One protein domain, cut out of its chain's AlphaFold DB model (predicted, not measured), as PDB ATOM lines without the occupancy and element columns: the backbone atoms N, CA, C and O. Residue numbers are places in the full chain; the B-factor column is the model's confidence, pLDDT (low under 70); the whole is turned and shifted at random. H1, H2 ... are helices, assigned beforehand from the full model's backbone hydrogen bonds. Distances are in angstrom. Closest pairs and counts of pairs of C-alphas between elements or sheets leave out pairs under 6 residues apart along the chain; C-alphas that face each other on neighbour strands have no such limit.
ATOM      1  N   THR A   2     129.386   6.964 157.324       35.50
ATOM      2  CA  THR A   2     129.364   8.203 156.524       35.50
ATOM      3  C   THR A   2     127.970   8.531 155.980       35.50
ATOM      4  O   THR A   2     127.559   9.677 156.066       35.50
ATOM      5  N   GLU A   3     127.188   7.547 155.522       35.59
ATOM      6  CA  GLU A   3     125.893   7.808 154.867       35.59
ATOM      7  C   GLU A   3     124.768   8.324 155.786       35.59
ATOM      8  O   GLU A   3     124.039   9.228 155.391       35.59
ATOM      9  N   ILE A   4     124.668   7.850 157.035       46.16
ATOM     10  CA  ILE A   4     123.690   8.370 158.018       46.16
ATOM     11  C   ILE A   4     124.032   9.810 158.428       46.16
ATOM     12  O   ILE A   4     123.154  10.663 158.548       46.16
ATOM     13  N   PHE A   5     125.316  10.118 158.632       46.81
ATOM     14  CA  PHE A   5     125.732  11.498 158.898       46.81
ATOM     15  C   PHE A   5     125.571  12.382 157.659       46.81
ATOM     16  O   PHE A   5     125.181  13.548 157.777       46.81
ATOM     17  N   TYR A   6     125.802  11.827 156.465       45.78
ATOM     18  CA  TYR A   6     125.518  12.522 155.222       45.78
ATOM     19  C   TYR A   6     124.035  12.798 155.067       45.78
ATOM     20  O   TYR A   6     123.743  13.895 154.628       45.78
ATOM     21  N   SER A   7     123.100  11.930 155.458       49.91
ATOM     22  CA  SER A   7     121.669  12.219 155.288       49.91
ATOM     23  C   SER A   7     121.220  13.435 156.111       49.91
ATOM     24  O   SER A   7     120.602  14.354 155.564       49.91
ATOM     25  N   LEU A   8     121.655  13.548 157.370       51.69
ATOM     26  CA  LEU A   8     121.441  14.746 158.195       51.69
ATOM     27  C   LEU A   8     122.204  15.980 157.669       51.69
ATOM     28  O   LEU A   8     121.690  17.105 157.714       51.69
ATOM     29  N   GLY A   9     123.416  15.795 157.141       51.94
ATOM     30  CA  GLY A   9     124.195  16.850 156.482       51.94
ATOM     31  C   GLY A   9     123.598  17.313 155.142       51.94
ATOM     32  O   GLY A   9     123.684  18.494 154.796       51.94
ATOM     33  N   TRP A  10     122.944  16.416 154.405       52.75
ATOM     34  CA  TRP A  10     122.314  16.650 153.103       52.75
ATOM     35  C   TRP A  10     121.004  17.410 153.272       52.75
ATOM     36  O   TRP A  10     120.778  18.393 152.565       52.75
ATOM     37  N   VAL A  11     120.208  17.050 154.288       53.84
ATOM     38  CA  VAL A  11     119.075  17.865 154.754       53.84
ATOM     39  C   VAL A  11     119.548  19.295 155.018       53.84
ATOM     40  O   VAL A  11     118.966  20.244 154.495       53.84
ATOM     41  N   ASN A  12     120.667  19.469 155.728       53.56
ATOM     42  CA  ASN A  12     121.220  20.793 156.009       53.56
ATOM     43  C   ASN A  12     121.653  21.541 154.727       53.56
ATOM     44  O   ASN A  12     121.324  22.719 154.560       53.56
ATOM     45  N   ARG A  13     122.308  20.858 153.774       56.12
ATOM     46  CA  ARG A  13     122.708  21.425 152.468       56.12
ATOM     47  C   ARG A  13     121.518  21.919 151.641       56.12
ATOM     48  O   ARG A  13     121.586  23.026 151.107       56.12
ATOM     49  N   ILE A  14     120.429  21.151 151.573       55.94
ATOM     50  CA  ILE A  14     119.202  21.550 150.856       55.94
ATOM     51  C   ILE A  14     118.608  22.835 151.448       55.94
ATOM     52  O   ILE A  14     118.069  23.679 150.729       55.94
ATOM     53  N   ILE A  15     118.695  22.998 152.768       51.50
ATOM     54  CA  ILE A  15     118.047  24.100 153.483       51.50
ATOM     55  C   ILE A  15     118.832  25.405 153.331       51.50
ATOM     56  O   ILE A  15     118.225  26.459 153.118       51.50
ATOM     57  N   THR A  16     120.162  25.354 153.446       52.62
ATOM     58  CA  THR A  16     120.964  26.561 153.697       52.62
ATOM     59  C   THR A  16     121.509  27.251 152.449       52.62
ATOM     60  O   THR A  16     121.907  28.401 152.555       52.62
ATOM     61  N   GLY A  17     121.509  26.603 151.279       43.72
ATOM     62  CA  GLY A  17     121.648  27.260 149.968       43.72
ATOM     63  C   GLY A  17     122.917  28.080 149.667       43.72
ATOM     64  O   GLY A  17     122.938  28.736 148.635       43.72
ATOM     65  N   THR A  18     123.963  28.085 150.506       43.34
ATOM     66  CA  THR A  18     125.164  28.920 150.277       43.34
ATOM     67  C   THR A  18     126.474  28.149 150.443       43.34
ATOM     68  O   THR A  18     126.668  27.419 151.417       43.34
ATOM     69  N   ILE A  19     127.397  28.383 149.504       39.69
ATOM     70  CA  ILE A  19     128.770  27.851 149.434       39.69
ATOM     71  C   ILE A  19     129.616  28.238 150.665       39.69
ATOM     72  O   ILE A  19     130.473  27.469 151.088       39.69
ATOM     73  N   SER A  20     129.325  29.359 151.338       38.62
ATOM     74  CA  SER A  20     130.082  29.830 152.516       38.62
ATOM     75  C   SER A  20     130.004  28.919 153.752       38.62
ATOM     76  O   SER A  20     130.753  29.107 154.707       38.62
ATOM     77  N   ARG A  21     129.139  27.896 153.743       46.44
ATOM     78  CA  ARG A  21     129.050  26.877 154.805       46.44
ATOM     79  C   ARG A  21     129.806  25.584 154.471       46.44
ATOM     80  O   ARG A  21     129.687  24.621 155.219       46.44
ATOM     81  N   MET A  22     130.566  25.529 153.372       40.72
ATOM     82  CA  MET A  22     131.142  24.282 152.844       40.72
ATOM     83  C   MET A  22     132.272  23.646 153.669       40.72
ATOM     84  O   MET A  22     132.481  22.450 153.508       40.72
ATOM     85  N   LEU A  23     132.985  24.366 154.543       47.97
ATOM     86  CA  LEU A  23     134.318  23.892 154.963       47.97
ATOM     87  C   LEU A  23     134.447  23.228 156.350       47.97
ATOM     88  O   LEU A  23     135.524  22.730 156.641       47.97
ATOM     89  N   ALA A  24     133.401  23.140 157.185       44.38
ATOM     90  CA  ALA A  24     133.446  22.319 158.424       44.38
ATOM     91  C   ALA A  24     132.096  22.188 159.151       44.38
ATOM     92  O   ALA A  24     131.831  21.207 159.840       44.38
ATOM     93  N   VAL A  25     131.227  23.190 159.006       43.75
ATOM     94  CA  VAL A  25     130.000  23.331 159.807       43.75
ATOM     95  C   VAL A  25     128.949  22.223 159.541       43.75
ATOM     96  O   VAL A  25     128.351  21.736 160.486       43.75
ATOM     97  N   PRO A  26     128.709  21.707 158.323       46.03
ATOM     98  CA  PRO A  26     127.613  20.752 158.106       46.03
ATOM     99  C   PRO A  26     127.813  19.363 158.739       46.03
ATOM    100  O   PRO A  26     126.843  18.619 158.837       46.03
ATOM    101  N   ILE A  27     129.044  19.008 159.136       46.50
ATOM    102  CA  ILE A  27     129.406  17.660 159.618       46.50
ATOM    103  C   ILE A  27     129.079  17.474 161.111       46.50
ATOM    104  O   ILE A  27     128.791  16.361 161.537       46.50
ATOM    105  N   PHE A  28     129.062  18.553 161.901       45.12
ATOM    106  CA  PHE A  28     128.872  18.486 163.361       45.12
ATOM    107  C   PHE A  28     127.536  19.062 163.843       45.12
ATOM    108  O   PHE A  28     127.254  19.068 165.040       45.12
ATOM    109  N   TYR A  29     126.716  19.583 162.927       57.59
ATOM    110  CA  TYR A  29     125.703  20.563 163.282       57.59
ATOM    111  C   TYR A  29     124.415  20.420 162.484       57.59
ATOM    112  O   TYR A  29     124.407  20.570 161.262       57.59
ATOM    113  N   HIS A  30     123.299  20.214 163.189       65.88
ATOM    114  CA  HIS A  30     122.007  19.966 162.559       65.88
ATOM    115  C   HIS A  30     120.906  20.832 163.181       65.88
ATOM    116  O   HIS A  30     120.597  20.715 164.365       65.88
ATOM    117  N   LEU A  31     120.242  21.642 162.343       78.81
ATOM    118  CA  LEU A  31     118.994  22.348 162.687       78.81
ATOM    119  C   LEU A  31     117.882  21.391 163.148       78.81
ATOM    120  O   LEU A  31     116.907  21.811 163.767       78.81
ATOM    121  N   PHE A  32     118.052  20.099 162.869       85.94
ATOM    122  CA  PHE A  32     117.208  19.019 163.346       85.94
ATOM    123  C   PHE A  32     117.000  19.047 164.867       85.94
ATOM    124  O   PHE A  32     115.872  18.883 165.321       85.94
ATOM    125  N   TRP A  33     118.041  19.356 165.644       88.12
ATOM    126  CA  TRP A  33     117.989  19.367 167.114       88.12
ATOM    127  C   TRP A  33     117.546  20.699 167.722       88.12
ATOM    128  O   TRP A  33     117.461  20.826 168.940       88.12
ATOM    129  N   ARG A  34     117.257  21.709 166.893       88.06
ATOM    130  CA  ARG A  34     116.763  23.008 167.365       88.06
ATOM    131  C   ARG A  34     115.425  22.845 168.090       88.06
ATOM    132  O   ARG A  34     114.615  22.010 167.682       88.06
ATOM    133  N   HIS A  35     115.172  23.680 169.097       92.81
ATOM    134  CA  HIS A  35     113.881  23.730 169.783       92.81
ATOM    135  C   HIS A  35     112.721  23.829 168.764       92.81
ATOM    136  O   HIS A  35     112.811  24.646 167.842       92.81
ATOM    137  N   PRO A  36     111.654  23.011 168.873       93.38
ATOM    138  CA  PRO A  36     110.576  22.983 167.885       93.38
ATOM    139  C   PRO A  36     109.731  24.261 167.895       93.38
ATOM    140  O   PRO A  36     109.171  24.611 166.865       93.38
ATOM    141  N   PHE A  37     109.695  25.000 169.004       94.19
ATOM    142  CA  PHE A  37     108.915  26.238 169.159       94.19
ATOM    143  C   PHE A  37     109.806  27.415 169.595       94.19
ATOM    144  O   PHE A  37     109.694  27.880 170.725       94.19
ATOM    145  N   PRO A  38     110.767  27.859 168.765       90.56
ATOM    146  CA  PRO A  38     111.795  28.819 169.181       90.56
ATOM    147  C   PRO A  38     111.252  30.245 169.380       90.56
ATOM    148  O   PRO A  38     111.905  31.080 169.987       90.56
ATOM    149  N   SER A  39     110.071  30.566 168.854       91.25
ATOM    150  CA  SER A  39     109.440  31.875 169.024       91.25
ATOM    151  C   SER A  39     107.923  31.759 168.910       91.25
ATOM    152  O   SER A  39     107.414  30.764 168.394       91.25
ATOM    153  N   LYS A  40     107.200  32.805 169.333       91.50
ATOM    154  CA  LYS A  40     105.744  32.912 169.125       91.50
ATOM    155  C   LYS A  40     105.358  32.810 167.647       91.50
ATOM    156  O   LYS A  40     104.316  32.265 167.322       91.50
ATOM    157  N   LYS A  41     106.212  33.326 166.755       92.50
ATOM    158  CA  LYS A  41     106.019  33.335 165.297       92.50
ATOM    159  C   LYS A  41     107.273  32.789 164.603       92.50
ATOM    160  O   LYS A  41     108.154  33.572 164.229       92.50
ATOM    161  N   PRO A  42     107.406  31.457 164.470       91.62
ATOM    162  CA  PRO A  42     108.576  30.836 163.867       91.62
ATOM    163  C   PRO A  42     108.781  31.307 162.423       91.62
ATOM    164  O   PRO A  42     107.893  31.197 161.577       91.62
ATOM    165  N   LYS A  43     109.980  31.812 162.116       90.06
ATOM    166  CA  LYS A  43     110.365  32.214 160.755       90.06
ATOM    167  C   LYS A  43     110.866  30.995 159.980       90.06
ATOM    168  O   LYS A  43     112.062  30.711 159.957       90.06
ATOM    169  N   VAL A  44     109.943  30.264 159.366       90.06
ATOM    170  CA  VAL A  44     110.222  29.064 158.561       90.06
ATOM    171  C   VAL A  44     109.822  29.315 157.111       90.06
ATOM    172  O   VAL A  44     108.735  29.817 156.835       90.06
ATOM    173  N   ASN A  45     110.663  28.901 156.159       92.19
ATOM    174  CA  ASN A  45     110.272  28.860 154.749       92.19
ATOM    175  C   ASN A  45     109.344  27.656 154.502       92.19
ATOM    176  O   ASN A  45     109.790  26.568 154.130       92.19
ATOM    177  N   THR A  46     108.045  27.849 154.739       94.12
ATOM    178  CA  THR A  46     107.024  26.797 154.619       94.12
ATOM    179  C   THR A  46     106.936  26.227 153.204       94.12
ATOM    180  O   THR A  46     106.729  25.029 153.053       94.12
ATOM    181  N   GLY A  47     107.172  27.037 152.165       94.44
ATOM    182  CA  GLY A  47     107.217  26.574 150.774       94.44
ATOM    183  C   GLY A  47     108.326  25.546 150.529       94.44
ATOM    184  O   GLY A  47     108.068  24.485 149.959       94.44
ATOM    185  N   LYS A  48     109.548  25.807 151.018       91.62
ATOM    186  CA  LYS A  48     110.654  24.834 150.961       91.62
ATOM    187  C   LYS A  48     110.338  23.569 151.759       91.62
ATOM    188  O   LYS A  48     110.635  22.480 151.278       91.62
ATOM    189  N   MET A  49     109.729  23.695 152.940       94.56
ATOM    190  CA  MET A  49     109.383  22.530 153.765       94.56
ATOM    191  C   MET A  49     108.290  21.667 153.120       94.56
ATOM    192  O   MET A  49     108.439  20.452 153.085       94.56
ATOM    193  N   LYS A  50     107.253  22.264 152.516       97.12
ATOM    194  CA  LYS A  50     106.236  21.525 151.742       97.12
ATOM    195  C   LYS A  50     106.852  20.768 150.563       97.12
ATOM    196  O   LYS A  50     106.577  19.586 150.391       97.12
ATOM    197  N   LYS A  51     107.729  21.424 149.792       95.25
ATOM    198  CA  LYS A  51     108.455  20.777 148.684       95.25
ATOM    199  C   LYS A  51     109.328  19.620 149.173       95.25
ATOM    200  O   LYS A  51     109.368  18.578 148.528       95.25
ATOM    201  N   LEU A  52     110.021  19.796 150.302       91.69
ATOM    202  CA  LEU A  52     110.826  18.736 150.910       91.69
ATOM    203  C   LEU A  52     109.949  17.547 151.316       91.69
ATOM    204  O   LEU A  52     110.263  16.428 150.929       91.69
ATOM    205  N   HIS A  53     108.841  17.796 152.018       95.75
ATOM    206  CA  HIS A  53     107.877  16.767 152.406       95.75
ATOM    207  C   HIS A  53     107.408  15.952 151.192       95.75
ATOM    208  O   HIS A  53     107.644  14.750 151.141       95.75
ATOM    209  N   GLN A  54     106.856  16.615 150.169       97.25
ATOM    210  CA  GLN A  54     106.363  15.963 148.947       97.25
ATOM    211  C   GLN A  54     107.453  15.152 148.236       97.25
ATOM    212  O   GLN A  54     107.218  14.033 147.782       97.25
ATOM    213  N   LYS A  55     108.672  15.700 148.151       95.56
ATOM    214  CA  LYS A  55     109.805  14.995 147.545       95.56
ATOM    215  C   LYS A  55     110.156  13.730 148.325       95.56
ATOM    216  O   LYS A  55     110.483  12.723 147.702       95.56
ATOM    217  N   MET A  56     110.120  13.775 149.656       96.12
ATOM    218  CA  MET A  56     110.436  12.612 150.486       96.12
ATOM    219  C   MET A  56     109.335  11.554 150.418       96.12
ATOM    220  O   MET A  56     109.671  10.381 150.326       96.12
ATOM    221  N   GLU A  57     108.060  11.939 150.328       96.38
ATOM    222  CA  GLU A  57     106.967  10.987 150.075       96.38
ATOM    223  C   GLU A  57     107.119  10.270 148.733       96.38
ATOM    224  O   GLU A  57     107.027   9.047 148.664       96.38
ATOM    225  N   LEU A  58     107.422  11.011 147.661       96.38
ATOM    226  CA  LEU A  58     107.709  10.407 146.358       96.38
ATOM    227  C   LEU A  58     108.946   9.500 146.415       96.38
ATOM    228  O   LEU A  58     108.984   8.462 145.763       96.38
ATOM    229  N   THR A  59     109.965   9.894 147.181       94.62
ATOM    230  CA  THR A  59     111.187   9.097 147.351       94.62
ATOM    231  C   THR A  59     110.886   7.781 148.066       94.62
ATOM    232  O   THR A  59     111.364   6.749 147.616       94.62
ATOM    233  N   GLN A  60     110.063   7.796 149.119       95.88
ATOM    234  CA  GLN A  60     109.634   6.583 149.824       95.88
ATOM    235  C   GLN A  60     108.890   5.624 148.886       95.88
ATOM    236  O   GLN A  60     109.298   4.474 148.776       95.88
ATOM    237  N   LYS A  61     107.914   6.124 148.114       97.25
ATOM    238  CA  LYS A  61     107.190   5.318 147.111       97.25
ATOM    239  C   LYS A  61     108.129   4.677 146.086       97.25
ATOM    240  O   LYS A  61     108.057   3.485 145.831       97.25
ATOM    241  N   LYS A  62     109.079   5.448 145.548       97.25
ATOM    242  CA  LYS A  62     110.081   4.917 144.609       97.25
ATOM    243  C   LYS A  62     110.986   3.862 145.240       97.25
ATOM    244  O   LYS A  62     111.394   2.928 144.562       97.25
ATOM    245  N   ILE A  63     111.341   4.020 146.515       95.94
ATOM    246  CA  ILE A  63     112.127   3.008 147.223       95.94
ATOM    247  C   ILE A  63     111.316   1.711 147.353       95.94
ATOM    248  O   ILE A  63     111.864   0.651 147.071       95.94
ATOM    249  N   GLU A  64     110.032   1.792 147.706       96.62
ATOM    250  CA  GLU A  64     109.123   0.634 147.782       96.62
ATOM    251  C   GLU A  64     108.966  -0.073 146.425       96.62
ATOM    252  O   GLU A  64     108.982  -1.299 146.364       96.62
ATOM    253  N   GLU A  65     108.884   0.683 145.327       97.06
ATOM    254  CA  GLU A  65     108.804   0.137 143.963       97.06
ATOM    255  C   GLU A  65     110.084  -0.603 143.541       97.06
ATOM    256  O   GLU A  65     110.023  -1.631 142.864       97.06
ATOM    257  N   ILE A  66     111.256  -0.078 143.913       96.62
ATOM    258  CA  ILE A  66     112.552  -0.611 143.467       96.62
ATOM    259  C   ILE A  66     113.046  -1.735 144.387       96.62
ATOM    260  O   ILE A  66     113.764  -2.622 143.929       96.62
ATOM    261  N   GLU A  67     112.670  -1.741 145.665       96.44
ATOM    262  CA  GLU A  67     113.145  -2.705 146.666       96.44
ATOM    263  C   GLU A  67     113.032  -4.185 146.243       96.44
ATOM    264  O   GLU A  67     114.020  -4.908 146.412       96.44
ATOM    265  N   PRO A  68     111.928  -4.659 145.630       97.31
ATOM    266  CA  PRO A  68     111.826  -6.040 145.147       97.31
ATOM    267  C   PRO A  68     112.818  -6.384 144.026       97.31
ATOM    268  O   PRO A  68     113.135  -7.553 143.813       97.31
ATOM    269  N   LEU A  69     113.312  -5.380 143.295       97.12
ATOM    270  CA  LEU A  69     114.221  -5.548 142.158       97.12
ATOM    271  C   LEU A  69     115.696  -5.617 142.585       97.12
ATOM    272  O   LEU A  69     116.569  -5.956 141.779       97.12
ATOM    273  N   ILE A  70     116.000  -5.291 143.843       95.94
ATOM    274  CA  ILE A  70     117.372  -5.173 144.336       95.94
ATOM    275  C   ILE A  70     117.927  -6.545 144.708       95.94
ATOM    276  O   ILE A  70     117.526  -7.175 145.682       95.94
ATOM    277  N   LYS A  71     118.917  -6.988 143.926       96.31
ATOM    278  CA  LYS A  71     119.582  -8.291 144.100       96.31
ATOM    279  C   LYS A  71     120.847  -8.240 144.960       96.31
ATOM    280  O   LYS A  71     121.317  -9.278 145.409       96.31
ATOM    281  N   LYS A  72     121.443  -7.058 145.144       95.12
ATOM    282  CA  LYS A  72     122.703  -6.857 145.879       95.12
ATOM    283  C   LYS A  72     122.573  -5.663 146.812       95.12
ATOM    284  O   LYS A  72     121.924  -4.689 146.449       95.12
ATOM    285  N   ASN A  73     123.235  -5.724 147.967       91.81
ATOM    286  CA  ASN A  73     123.262  -4.648 148.962       91.81
ATOM    287  C   ASN A  73     121.865  -4.215 149.449       91.81
ATOM    288  O   ASN A  73     121.614  -3.027 149.647       91.81
ATOM    289  N   LYS A  74     120.950  -5.179 149.621       92.69
ATOM    290  CA  LYS A  74     119.566  -4.913 150.036       92.69
ATOM    291  C   LYS A  74     119.502  -4.118 151.344       92.69
ATOM    292  O   LYS A  74     118.695  -3.204 151.449       92.69
ATOM    293  N   ASP A  75     120.423  -4.372 152.268       89.38
ATOM    294  CA  ASP A  75     120.485  -3.692 153.564       89.38
ATOM    295  C   ASP A  75     120.690  -2.170 153.449       89.38
ATOM    296  O   ASP A  75     120.300  -1.433 154.352       89.38
ATOM    297  N   TYR A  76     121.243  -1.660 152.336       91.44
ATOM    298  CA  TYR A  76     121.361  -0.212 152.104       91.44
ATOM    299  C   TYR A  76     120.017   0.475 151.853       91.44
ATOM    300  O   TYR A  76     119.903   1.688 152.052       91.44
ATOM    301  N   ILE A  77     118.978  -0.276 151.486       94.75
ATOM    302  CA  ILE A  77     117.642   0.286 151.291       94.75
ATOM    303  C   ILE A  77     117.064   0.820 152.592       94.75
ATOM    304  O   ILE A  77     116.465   1.897 152.576       94.75
ATOM    305  N   ASP A  78     117.318   0.165 153.721       94.75
ATOM    306  CA  ASP A  78     116.820   0.636 155.013       94.75
ATOM    307  C   ASP A  78     117.409   2.008 155.380       94.75
ATOM    308  O   ASP A  78     116.706   2.884 155.888       94.75
ATOM    309  N   TYR A  79     118.675   2.260 155.027       93.56
ATOM    310  CA  TYR A  79     119.317   3.563 155.221       93.56
ATOM    311  C   TYR A  79     118.711   4.650 154.321       93.56
ATOM    312  O   TYR A  79     118.562   5.800 154.754       93.56
ATOM    313  N   LEU A  80     118.326   4.310 153.087       92.00
ATOM    314  CA  LEU A  80     117.637   5.231 152.177       92.00
ATOM    315  C   LEU A  80     116.213   5.540 152.657       92.00
ATOM    316  O   LEU A  80     115.826   6.713 152.687       92.00
ATOM    317  N   LYS A  81     115.464   4.520 153.100       94.75
ATOM    318  CA  LYS A  81     114.136   4.677 153.716       94.75
ATOM    319  C   LYS A  81     114.213   5.597 154.927       94.75
ATOM    320  O   LYS A  81     113.484   6.588 154.994       94.75
ATOM    321  N   PHE A  82     115.156   5.327 155.828       95.12
ATOM    322  CA  PHE A  82     115.389   6.143 157.013       95.12
ATOM    323  C   PHE A  82     115.755   7.589 156.659       95.12
ATOM    324  O   PHE A  82     115.216   8.531 157.241       95.12
ATOM    325  N   SER A  83     116.617   7.791 155.659       90.69
ATOM    326  CA  SER A  83     117.005   9.128 155.191       90.69
ATOM    327  C   SER A  83     115.816   9.928 154.647       90.69
ATOM    328  O   SER A  83     115.698  11.126 154.923       90.69
ATOM    329  N   ALA A  84     114.908   9.284 153.910       92.25
ATOM    330  CA  ALA A  84     113.681   9.926 153.451       92.25
ATOM    331  C   ALA A  84     112.726  10.224 154.621       92.25
ATOM    332  O   ALA A  84     112.177  11.325 154.707       92.25
ATOM    333  N   GLN A  85     112.588   9.287 155.564       95.12
ATOM    334  CA  GLN A  85     111.727   9.426 156.740       95.12
ATOM    335  C   GLN A  85     112.170  10.576 157.652       95.12
ATOM    336  O   GLN A  85     111.355  11.430 158.000       95.12
ATOM    337  N   ILE A  86     113.458  10.668 157.994       94.00
ATOM    338  CA  ILE A  86     113.970  11.739 158.863       94.00
ATOM    339  C   ILE A  86     113.851  13.119 158.203       94.00
ATOM    340  O   ILE A  86     113.549  14.111 158.871       94.00
ATOM    341  N   ALA A  87     114.025  13.198 156.880       91.75
ATOM    342  CA  ALA A  87     113.837  14.429 156.120       91.75
ATOM    343  C   ALA A  87     112.353  14.839 156.034       91.75
ATOM    344  O   ALA A  87     112.044  16.029 156.167       91.75
ATOM    345  N   LYS A  88     111.436  13.873 155.872       95.38
ATOM    346  CA  LYS A  88     109.980  14.097 155.942       95.38
ATOM    347  C   LYS A  88     109.573  14.599 157.327       95.38
ATOM    348  O   LYS A  88     108.915  15.635 157.424       95.38
ATOM    349  N   PHE A  89     110.040  13.943 158.388       96.25
ATOM    350  CA  PHE A  89     109.809  14.383 159.764       96.25
ATOM    351  C   PHE A  89     110.347  15.793 160.008       96.25
ATOM    352  O   PHE A  89     109.645  16.638 160.558       96.25
ATOM    353  N   TYR A  90     111.562  16.100 159.546       94.56
ATOM    354  CA  TYR A  90     112.120  17.446 159.668       94.56
ATOM    355  C   TYR A  90     111.234  18.506 158.990       94.56
ATOM    356  O   TYR A  90     111.025  19.588 159.549       94.56
ATOM    357  N   ALA A  91     110.690  18.207 157.807       95.12
ATOM    358  CA  ALA A  91     109.733  19.084 157.141       95.12
ATOM    359  C   ALA A  91     108.450  19.262 157.974       95.12
ATOM    360  O   ALA A  91     108.043  20.403 158.211       95.12
ATOM    361  N   ASN A  92     107.868  18.166 158.475       97.19
ATOM    362  CA  ASN A  92     106.669  18.180 159.322       97.19
ATOM    363  C   ASN A  92     106.884  18.983 160.597       97.19
ATOM    364  O   ASN A  92     106.127  19.911 160.857       97.19
ATOM    365  N   LYS A  93     107.968  18.725 161.331       96.50
ATOM    366  CA  LYS A  93     108.358  19.473 162.532       96.50
ATOM    367  C   LYS A  93     108.296  20.984 162.302       96.50
ATOM    368  O   LYS A  93     107.748  21.717 163.121       96.50
ATOM    369  N   ASN A  94     108.848  21.460 161.187       95.31
ATOM    370  CA  ASN A  94     108.887  22.886 160.866       95.31
ATOM    371  C   ASN A  94     107.526  23.435 160.401       95.31
ATOM    372  O   ASN A  94     107.153  24.546 160.777       95.31
ATOM    373  N   LEU A  95     106.778  22.679 159.592       97.19
ATOM    374  CA  LEU A  95     105.435  23.069 159.144       97.19
ATOM    375  C   LEU A  95     104.450  23.130 160.313       97.19
ATOM    376  O   LEU A  95     103.705  24.103 160.451       97.19
ATOM    377  N   TYR A  96     104.475  22.111 161.165       97.88
ATOM    378  CA  TYR A  96     103.595  21.987 162.317       97.88
ATOM    379  C   TYR A  96     103.968  23.006 163.379       97.88
ATOM    380  O   TYR A  96     103.065  23.611 163.929       97.88
ATOM    381  N   SER A  97     105.255  23.302 163.596       96.94
ATOM    382  CA  SER A  97     105.679  24.412 164.462       96.94
ATOM    383  C   SER A  97     104.981  25.729 164.102       96.94
ATOM    384  O   SER A  97     104.356  26.348 164.959       96.94
ATOM    385  N   VAL A  98     104.977  26.114 162.818       97.31
ATOM    386  CA  VAL A  98     104.270  27.324 162.353       97.31
ATOM    387  C   VAL A  98     102.760  27.213 162.565       97.31
ATOM    388  O   VAL A  98     102.134  28.180 162.992       97.31
ATOM    389  N   LYS A  99     102.162  26.058 162.252       98.06
ATOM    390  CA  LYS A  99     100.716  25.837 162.395       98.06
ATOM    391  C   LYS A  99     100.278  25.897 163.863       98.06
ATOM    392  O   LYS A  99      99.356  26.635 164.181       98.06
ATOM    393  N   ILE A 100     100.974  25.185 164.743       98.06
ATOM    394  CA  ILE A 100     100.761  25.169 166.193       98.06
ATOM    395  C   ILE A 100     100.920  26.578 166.753       98.06
ATOM    396  O   ILE A 100     100.029  27.044 167.446       98.06
ATOM    397  N   SER A 101     101.989  27.297 166.401       96.81
ATOM    398  CA  SER A 101     102.171  28.683 166.839       96.81
ATOM    399  C   SER A 101     100.963  29.565 166.521       96.81
ATOM    400  O   SER A 101     100.558  30.318 167.393       96.81
ATOM    401  N   LYS A 102     100.353  29.424 165.333       97.12
ATOM    402  CA  LYS A 102      99.121  30.145 164.960       97.12
ATOM    403  C   LYS A 102      97.907  29.715 165.782       97.12
ATOM    404  O   LYS A 102      97.143  30.561 166.224       97.12
ATOM    405  N   LEU A 103      97.732  28.410 165.995       97.88
ATOM    406  CA  LEU A 103      96.635  27.872 166.811       97.88
ATOM    407  C   LEU A 103      96.688  28.395 168.257       97.88
ATOM    408  O   LEU A 103      95.648  28.552 168.891       97.88
ATOM    409  N   LEU A 104      97.892  28.679 168.758       96.81
ATOM    410  CA  LEU A 104      98.152  29.156 170.114       96.81
ATOM    411  C   LEU A 104      98.286  30.689 170.216       96.81
ATOM    412  O   LEU A 104      98.725  31.167 171.256       96.81
ATOM    413  N   GLU A 105      97.970  31.472 169.175       94.25
ATOM    414  CA  GLU A 105      98.125  32.942 169.224       94.25
ATOM    415  C   GLU A 105      97.168  33.615 170.221       94.25
ATOM    416  O   GLU A 105      97.520  34.635 170.814       94.25
ATOM    417  N   GLU A 106      95.985  33.037 170.428       91.12
ATOM    418  CA  GLU A 106      94.954  33.555 171.330       91.12
ATOM    419  C   GLU A 106      95.182  33.110 172.786       91.12
ATOM    420  O   GLU A 106      95.732  32.042 173.064       91.12
ATOM    421  N   THR A 107      94.784  33.947 173.749       89.19
ATOM    422  CA  THR A 107      94.842  33.640 175.188       89.19
ATOM    423  C   THR A 107      93.566  34.166 175.860       89.19
ATOM    424  O   THR A 107      93.356  35.379 175.839       89.19
ATOM    425  N   PRO A 108      92.710  33.302 176.447       92.06
ATOM    426  CA  PRO A 108      92.838  31.843 176.554       92.06
ATOM    427  C   PRO A 108      92.809  31.131 175.189       92.06
ATOM    428  O   PRO A 108      92.269  31.658 174.223       92.06
ATOM    429  N   ILE A 109      93.399  29.936 175.102       96.31
ATOM    430  CA  ILE A 109      93.465  29.165 173.852       96.31
ATOM    431  C   ILE A 109      92.080  28.546 173.575       96.31
ATOM    432  O   ILE A 109      91.577  27.800 174.422       96.31
ATOM    433  N   PRO A 110      91.471  28.757 172.391       97.44
ATOM    434  CA  PRO A 110      90.195  28.133 172.048       97.44
ATOM    435  C   PRO A 110      90.256  26.605 172.117       97.44
ATOM    436  O   PRO A 110      91.206  25.991 171.631       97.44
ATOM    437  N   ALA A 111      89.208  25.960 172.641       97.50
ATOM    438  CA  ALA A 111      89.186  24.504 172.844       97.50
ATOM    439  C   ALA A 111      89.447  23.703 171.552       97.50
ATOM    440  O   ALA A 111      90.163  22.698 171.566       97.50
ATOM    441  N   LYS A 112      88.920  24.180 170.415       98.12
ATOM    442  CA  LYS A 112      89.181  23.601 169.088       98.12
ATOM    443  C   LYS A 112      90.667  23.676 168.724       98.12
ATOM    444  O   LYS A 112      91.250  22.663 168.343       98.12
ATOM    445  N   ASN A 113      91.277  24.848 168.893       98.25
ATOM    446  CA  ASN A 113      92.690  25.072 168.590       98.25
ATOM    447  C   ASN A 113      93.594  24.253 169.516       98.25
ATOM    448  O   ASN A 113      94.569  23.664 169.057       98.25
ATOM    449  N   LYS A 114      93.232  24.159 170.801       97.94
ATOM    450  CA  LYS A 114      93.898  23.312 171.796       97.94
ATOM    451  C   LYS A 114      93.915  21.847 171.354       97.94
ATOM    452  O   LYS A 114      94.986  21.246 171.288       97.94
ATOM    453  N   LYS A 115      92.754  21.290 170.988       98.38
ATOM    454  CA  LYS A 115      92.628  19.904 170.506       98.38
ATOM    455  C   LYS A 115      93.469  19.655 169.253       98.38
ATOM    456  O   LYS A 115      94.159  18.642 169.168       98.38
ATOM    457  N   GLU A 116      93.438  20.580 168.296       98.56
ATOM    458  CA  GLU A 116      94.217  20.459 167.061       98.56
ATOM    459  C   GLU A 116      95.730  20.544 167.317       98.56
ATOM    460  O   GLU A 116      96.488  19.731 166.789       98.56
ATOM    461  N   ALA A 117      96.183  21.473 168.163       98.38
ATOM    462  CA  ALA A 117      97.593  21.607 168.517       98.38
ATOM    463  C   ALA A 117      98.124  20.356 169.234       98.38
ATOM    464  O   ALA A 117      99.194  19.864 168.873       98.38
ATOM    465  N   ILE A 118      97.363  19.811 170.190       98.44
ATOM    466  CA  ILE A 118      97.698  18.554 170.878       98.44
ATOM    467  C   ILE A 118      97.820  17.412 169.867       98.44
ATOM    468  O   ILE A 118      98.817  16.697 169.883       98.44
ATOM    469  N   SER A 119      96.860  17.280 168.946       98.50
ATOM    470  CA  SER A 119      96.893  16.240 167.910       98.50
ATOM    471  C   SER A 119      98.163  16.312 167.055       98.50
ATOM    472  O   SER A 119      98.819  15.294 166.856       98.50
ATOM    473  N   LEU A 120      98.538  17.508 166.586       98.56
ATOM    474  CA  LEU A 120      99.733  17.703 165.753       98.56
ATOM    475  C   LEU A 120     101.032  17.401 166.510       98.56
ATOM    476  O   LEU A 120     101.985  16.886 165.927       98.56
ATOM    477  N   ILE A 121     101.100  17.742 167.801       98.38
ATOM    478  CA  ILE A 121     102.274  17.438 168.628       98.38
ATOM    479  C   ILE A 121     102.364  15.933 168.883       98.38
ATOM    480  O   ILE A 121     103.450  15.373 168.757       98.38
ATOM    481  N   SER A 122     101.252  15.273 169.204       97.94
ATOM    482  CA  SER A 122     101.218  13.824 169.426       97.94
ATOM    483  C   SER A 122     101.638  13.041 168.183       97.94
ATOM    484  O   SER A 122     102.442  12.122 168.301       97.94
ATOM    485  N   GLU A 123     101.184  13.457 166.996       97.62
ATOM    486  CA  GLU A 123     101.623  12.885 165.715       97.62
ATOM    487  C   GLU A 123     103.147  13.001 165.537       97.62
ATOM    488  O   GLU A 123     103.817  12.003 165.278       97.62
ATOM    489  N   LEU A 124     103.726  14.189 165.769       97.38
ATOM    490  CA  LEU A 124     105.182  14.371 165.697       97.38
ATOM    491  C   LEU A 124     105.931  13.485 166.689       97.38
ATOM    492  O   LEU A 124     107.001  12.981 166.361       97.38
ATOM    493  N   ARG A 125     105.420  13.332 167.910       97.56
ATOM    494  CA  ARG A 125     106.080  12.517 168.935       97.56
ATOM    495  C   ARG A 125     106.108  11.043 168.546       97.56
ATOM    496  O   ARG A 125     107.149  10.413 168.719       97.56
ATOM    497  N   GLU A 126     105.017  10.524 167.993       97.06
ATOM    498  CA  GLU A 126     104.944   9.131 167.542       97.06
ATOM    499  C   GLU A 126     105.895   8.874 166.365       97.06
ATOM    500  O   GLU A 126     106.743   7.980 166.436       97.06
ATOM    501  N   ASP A 127     105.859   9.738 165.342       95.31
ATOM    502  CA  ASP A 127     106.809   9.697 164.222       95.31
ATOM    503  C   ASP A 127     108.260   9.703 164.722       95.31
ATOM    504  O   ASP A 127     109.129   8.978 164.225       95.31
ATOM    505  N   PHE A 128     108.534  10.541 165.721       95.81
ATOM    506  CA  PHE A 128     109.873  10.736 166.244       95.81
ATOM    507  C   PHE A 128     110.379   9.560 167.082       95.81
ATOM    508  O   PHE A 128     111.566   9.222 167.006       95.81
ATOM    509  N   LYS A 129     109.494   8.905 167.840       96.44
ATOM    510  CA  LYS A 129     109.807   7.676 168.575       96.44
ATOM    511  C   LYS A 129     110.206   6.559 167.611       96.44
ATOM    512  O   LYS A 129     111.275   5.974 167.783       96.44
ATOM    513  N   ASN A 130     109.425   6.353 166.551       96.06
ATOM    514  CA  ASN A 130     109.747   5.382 165.504       96.06
ATOM    515  C   ASN A 130     111.108   5.689 164.843       96.06
ATOM    516  O   ASN A 130     111.953   4.812 164.680       96.06
ATOM    517  N   ILE A 131     111.384   6.965 164.544       95.81
ATOM    518  CA  ILE A 131     112.688   7.394 164.005       95.81
ATOM    519  C   ILE A 131     113.843   7.069 164.969       95.81
ATOM    520  O   ILE A 131     114.891   6.613 164.510       95.81
ATOM    521  N   LYS A 132     113.681   7.258 166.285       96.31
ATOM    522  CA  LYS A 132     114.707   6.895 167.283       96.31
ATOM    523  C   LYS A 132     115.007   5.391 167.272       96.31
ATOM    524  O   LYS A 132     116.177   5.005 167.347       96.31
ATOM    525  N   GLU A 133     113.974   4.559 167.190       97.12
ATOM    526  CA  GLU A 133     114.096   3.095 167.175       97.12
ATOM    527  C   GLU A 133     114.825   2.618 165.913       97.12
ATOM    528  O   GLU A 133     115.868   1.968 166.020       97.12
ATOM    529  N   ILE A 134     114.374   3.054 164.730       96.31
ATOM    530  CA  ILE A 134     115.014   2.725 163.443       96.31
ATOM    531  C   ILE A 134     116.464   3.221 163.411       96.31
ATOM    532  O   ILE A 134     117.364   2.501 162.983       96.31
ATOM    533  N   TYR A 135     116.721   4.441 163.893       95.50
ATOM    534  CA  TYR A 135     118.077   4.983 163.963       95.50
ATOM    535  C   TYR A 135     119.007   4.107 164.805       95.50
ATOM    536  O   TYR A 135     120.146   3.857 164.408       95.50
ATOM    537  N   SER A 136     118.527   3.662 165.968       95.94
ATOM    538  CA  SER A 136     119.301   2.836 166.895       95.94
ATOM    539  C   SER A 136     119.660   1.498 166.264       95.94
ATOM    540  O   SER A 136     120.825   1.100 166.303       95.94
ATOM    541  N   ASP A 137     118.688   0.851 165.626       96.88
ATOM    542  CA  ASP A 137     118.895  -0.409 164.919       96.88
ATOM    543  C   ASP A 137     119.910  -0.255 163.772       96.88
ATOM    544  O   ASP A 137     120.962  -0.901 163.771       96.88
ATOM    545  N   LEU A 138     119.689   0.694 162.854       95.19
ATOM    546  CA  LEU A 138     120.594   0.940 161.721       95.19
ATOM    547  C   LEU A 138     122.008   1.349 162.144       95.19
ATOM    548  O   LEU A 138     122.985   1.042 161.445       95.19
ATOM    549  N   TRP A 139     122.131   2.052 163.270       94.38
ATOM    550  CA  TRP A 139     123.422   2.387 163.852       94.38
ATOM    551  C   TRP A 139     124.162   1.130 164.302       94.38
ATOM    552  O   TRP A 139     125.313   0.935 163.911       94.38
ATOM    553  N   LEU A 140     123.517   0.274 165.096       95.50
ATOM    554  CA  LEU A 140     124.142  -0.919 165.675       95.50
ATOM    555  C   LEU A 140     124.571  -1.940 164.615       95.50
ATOM    556  O   LEU A 140     125.545  -2.656 164.832       95.50
ATOM    557  N   ARG A 141     123.938  -1.937 163.436       94.69
ATOM    558  CA  ARG A 141     124.383  -2.731 162.278       94.69
ATOM    559  C   ARG A 141     125.764  -2.328 161.743       94.69
ATOM    560  O   ARG A 141     126.442  -3.152 161.139       94.69
ATOM    561  N   CYS A 142     126.183  -1.067 161.901       91.25
ATOM    562  CA  CYS A 142     127.368  -0.540 161.205       91.25
ATOM    563  C   CYS A 142     128.338   0.291 162.063       91.25
ATOM    564  O   CYS A 142     129.332   0.805 161.536       91.25
ATOM    565  N   ALA A 143     128.061   0.484 163.353       91.25
ATOM    566  CA  ALA A 143     128.832   1.362 164.225       91.25
ATOM    567  C   ALA A 143     128.819   0.909 165.692       91.25
ATOM    568  O   ALA A 143     127.982   0.126 166.134       91.25
ATOM    569  N   LYS A 144     129.774   1.432 166.473       91.88
ATOM    570  CA  LYS A 144     129.953   1.054 167.880       91.88
ATOM    571  C   LYS A 144     128.799   1.573 168.757       91.88
ATOM    572  O   LYS A 144     128.432   2.748 168.611       91.88
ATOM    573  N   PRO A 145     128.307   0.778 169.725       92.56
ATOM    574  CA  PRO A 145     127.242   1.188 170.645       92.56
ATOM    575  C   PRO A 145     127.547   2.464 171.443       92.56
ATOM    576  O   PRO A 145     126.654   3.271 171.681       92.56
ATOM    577  N   ASP A 146     128.801   2.708 171.831       88.69
ATOM    578  CA  ASP A 146     129.128   3.861 172.685       88.69
ATOM    579  C   ASP A 146     128.890   5.210 172.003       88.69
ATOM    580  O   ASP A 146     128.485   6.181 172.637       88.69
ATOM    581  N   SER A 147     129.065   5.268 170.684       85.69
ATOM    582  CA  SER A 147     128.748   6.475 169.919       85.69
ATOM    583  C   SER A 147     127.239   6.708 169.788       85.69
ATOM    584  O   SER A 147     126.817   7.860 169.702       85.69
ATOM    585  N   LEU A 148     126.428   5.643 169.838       90.12
ATOM    586  CA  LEU A 148     124.968   5.741 169.868       90.12
ATOM    587  C   LEU A 148     124.484   6.335 171.191       90.12
ATOM    588  O   LEU A 148     123.671   7.257 171.176       90.12
ATOM    589  N   LYS A 149     125.034   5.874 172.327       90.50
ATOM    590  CA  LYS A 149     124.686   6.369 173.677       90.50
ATOM    591  C   LYS A 149     124.797   7.889 173.801       90.50
ATOM    592  O   LYS A 149     124.028   8.496 174.531       90.50
ATOM    593  N   ARG A 150     125.718   8.512 173.064       85.81
ATOM    594  CA  ARG A 150     125.877   9.972 173.017       85.81
ATOM    595  C   ARG A 150     124.768  10.688 172.238       85.81
ATOM    596  O   ARG A 150     124.420  11.823 172.550       85.81
ATOM    597  N   LEU A 151     124.224  10.047 171.206       86.75
ATOM    598  CA  LEU A 151     123.246  10.647 170.295       86.75
ATOM    599  C   LEU A 151     121.806  10.457 170.781       86.75
ATOM    600  O   LEU A 151     120.990  11.359 170.605       86.75
ATOM    601  N   LEU A 152     121.498   9.341 171.449       92.19
ATOM    602  CA  LEU A 152     120.158   9.072 171.991       92.19
ATOM    603  C   LEU A 152     119.615  10.174 172.924       92.19
ATOM    604  O   LEU A 152     118.455  10.545 172.741       92.19
ATOM    605  N   PRO A 153     120.417  10.803 173.808       91.19
ATOM    606  CA  PRO A 153     119.960  11.924 174.626       91.19
ATOM    607  C   PRO A 153     119.408  13.114 173.831       91.19
ATOM    608  O   PRO A 153     118.623  13.886 174.372       91.19
ATOM    609  N   TYR A 154     119.803  13.305 172.566       89.75
ATOM    610  CA  TYR A 154     119.218  14.349 171.719       89.75
ATOM    611  C   TYR A 154     117.792  14.002 171.276       89.75
ATOM    612  O   TYR A 154     116.954  14.899 171.174       89.75
ATOM    613  N   TYR A 155     117.506  12.714 171.053       93.75
ATOM    614  CA  TYR A 155     116.145  12.240 170.818       93.75
ATOM    615  C   TYR A 155     115.300  12.405 172.080       93.75
ATOM    616  O   TYR A 155     114.242  13.024 172.037       93.75
ATOM    617  N   ASP A 156     115.802  11.954 173.224       95.12
ATOM    618  CA  ASP A 156     115.071  12.086 174.489       95.12
ATOM    619  C   ASP A 156     114.778  13.546 174.835       95.12
ATOM    620  O   ASP A 156     113.668  13.887 175.238       95.12
ATOM    621  N   TRP A 157     115.736  14.432 174.564       93.88
ATOM    622  CA  TRP A 157     115.545  15.864 174.716       93.88
ATOM    623  C   TRP A 157     114.439  16.426 173.816       93.88
ATOM    624  O   TRP A 157     113.591  17.184 174.283       93.88
ATOM    625  N   LEU A 158     114.426  16.092 172.524       94.25
ATOM    626  CA  LEU A 158     113.422  16.648 171.617       94.25
ATOM    627  C   LEU A 158     112.012  16.114 171.931       94.25
ATOM    628  O   LEU A 158     111.064  16.898 171.888       94.25
ATOM    629  N   ASP A 159     111.873  14.837 172.311       96.94
ATOM    630  CA  ASP A 159     110.603  14.292 172.825       96.94
ATOM    631  C   ASP A 159     110.158  15.017 174.101       96.94
ATOM    632  O   ASP A 159     109.000  15.423 174.223       96.94
ATOM    633  N   TYR A 160     111.090  15.255 175.024       96.81
ATOM    634  CA  TYR A 160     110.826  15.996 176.252       96.81
ATOM    635  C   TYR A 160     110.308  17.419 175.981       96.81
ATOM    636  O   TYR A 160     109.339  17.851 176.603       96.81
ATOM    637  N   LEU A 161     110.867  18.128 174.997       96.06
ATOM    638  CA  LEU A 161     110.366  19.449 174.599       96.06
ATOM    639  C   LEU A 161     108.925  19.406 174.074       96.06
ATOM    640  O   LEU A 161     108.145  20.324 174.331       96.06
ATOM    641  N   TYR A 162     108.546  18.346 173.357       97.75
ATOM    642  CA  TYR A 162     107.157  18.165 172.948       97.75
ATOM    643  C   TYR A 162     106.239  17.878 174.139       97.75
ATOM    644  O   TYR A 162     105.153  18.451 174.196       97.75
ATOM    645  N   LYS A 163     106.675  17.063 175.113       97.56
ATOM    646  CA  LYS A 163     105.931  16.841 176.370       97.56
ATOM    647  C   LYS A 163     105.693  18.153 177.113       97.56
ATOM    648  O   LYS A 163     104.550  18.465 177.423       97.56
ATOM    649  N   LYS A 164     106.735  18.970 177.299       97.00
ATOM    650  CA  LYS A 164     106.593  20.288 177.935       97.00
ATOM    651  C   LYS A 164     105.649  21.211 177.181       97.00
ATOM    652  O   LYS A 164     104.864  21.914 177.809       97.00
ATOM    653  N   LYS A 165     105.639  21.161 175.846       97.50
ATOM    654  CA  LYS A 165     104.668  21.947 175.083       97.50
ATOM    655  C   LYS A 165     103.226  21.463 175.271       97.50
ATOM    656  O   LYS A 165     102.322  22.293 175.301       97.50
ATOM    657  N   LEU A 166     103.002  20.155 175.403       98.00
ATOM    658  CA  LEU A 166     101.681  19.610 175.735       98.00
ATOM    659  C   LEU A 166     101.226  20.084 177.122       98.00
ATOM    660  O   LEU A 166     100.130  20.627 177.224       98.00
ATOM    661  N   GLU A 167     102.094  19.996 178.135       97.06
ATOM    662  CA  GLU A 167     101.820  20.499 179.493       97.06
ATOM    663  C   GLU A 167     101.468  22.000 179.483       97.06
ATOM    664  O   GLU A 167     100.514  22.428 180.130       97.06
ATOM    665  N   GLU A 168     102.204  22.822 178.723       96.31
ATOM    666  CA  GLU A 168     101.892  24.248 178.549       96.31
ATOM    667  C   GLU A 168     100.477  24.449 177.984       96.31
ATOM    668  O   GLU A 168      99.683  25.206 178.537       96.31
ATOM    669  N   ILE A 169     100.143  23.751 176.896       97.12
ATOM    670  CA  ILE A 169      98.841  23.864 176.226       97.12
ATOM    671  C   ILE A 169      97.706  23.406 177.154       97.12
ATOM    672  O   ILE A 169      96.639  24.029 177.202       97.12
ATOM    673  N   GLU A 170      97.922  22.330 177.910       96.56
ATOM    674  CA  GLU A 170      96.981  21.820 178.908       96.56
ATOM    675  C   GLU A 170      96.685  22.861 179.988       96.56
ATOM    676  O   GLU A 170      95.509  23.104 180.270       96.56
ATOM    677  N   ASN A 171      97.716  23.568 180.452       96.25
ATOM    678  CA  ASN A 171      97.635  24.660 181.425       96.25
ATOM    679  C   ASN A 171      97.274  26.028 180.819       96.25
ATOM    680  O   ASN A 171      97.390  27.055 181.484       96.25
ATOM    681  N   ASN A 172      96.820  26.060 179.562       96.38
ATOM    682  CA  ASN A 172      96.400  27.277 178.862       96.38
ATOM    683  C   ASN A 172      97.525  28.320 178.664       96.38
ATOM    684  O   ASN A 172      97.272  29.518 178.537       96.38
TER     685      ASN A 172
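What this domain is: This is residues 2 to 172 of the 381 residues of an uncharacterized protein of Candidatus Helarchaeota archaeon (UniProt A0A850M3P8). Four long helices, H3 to H6, run back and forth in a row, each side by side with the next, while the shorter H1 packs on part of H4 and tiny H2 packs on H1. Residues 68 to 74, of which 68 and 69 belong to H3 and the rest to the link from H3 to H4, stick out at one end. The printed part has 171 residues with six named helices, H1 to H6 in chain order, and no named strand: all helix. It is compact, with a radius of gyration of the C-alphas of 17.4 A, yet elongated, spanning 57 by 35 by 34 A.

How they stand to each other: H1, residues 2 to 16, touches H2, residues 25 to 28, closest at C-alphas 9 and 26, 5.4 A. H4, residues 76 to 103, is the hub; its residues 79 to 87 alone touch H1, closest at C-alphas 7 and 83, 5.6 A, at 36 degrees, only just steep, the same way. H3, residues 46 to 69, and H4 form a hairpin, closest at C-alphas 49 and 91, 4.8 A, at a shallow tilt of 26 degrees. H4 and H5, residues 111 to 140, form another, closest at C-alphas 103 and 113, 5.2 A, at a shallow 21 degrees. H5 and H6, residues 145 to 170, form a third, closest at C-alphas 125 and 159, 6.2 A, at a shallow 6 degrees. H3 and H6 are apart. Every O i to N i+4 pair is within hydrogen-bond range in H1, H4 and H5, against 18 of 20 in H3 and 17 of 22 in H6; H2 is too short for one.

Where its parts are: H1 begins at C-alpha 2 (129.364, 8.203, 156.524) and H6 ends at C-alpha 170 (96.981, 21.820, 178.908). H3 measures 35.4 A, H4 40.2 A, H5 43.8 A and H6 37.5 A.

The domain as a whole: The C-alphas farthest apart, of Lys 71 and Pro 108, are 58.1 A apart. The printed part has no cut, and H2 to H3 is a long link. Residues 2 to 30 have pLDDT under 70.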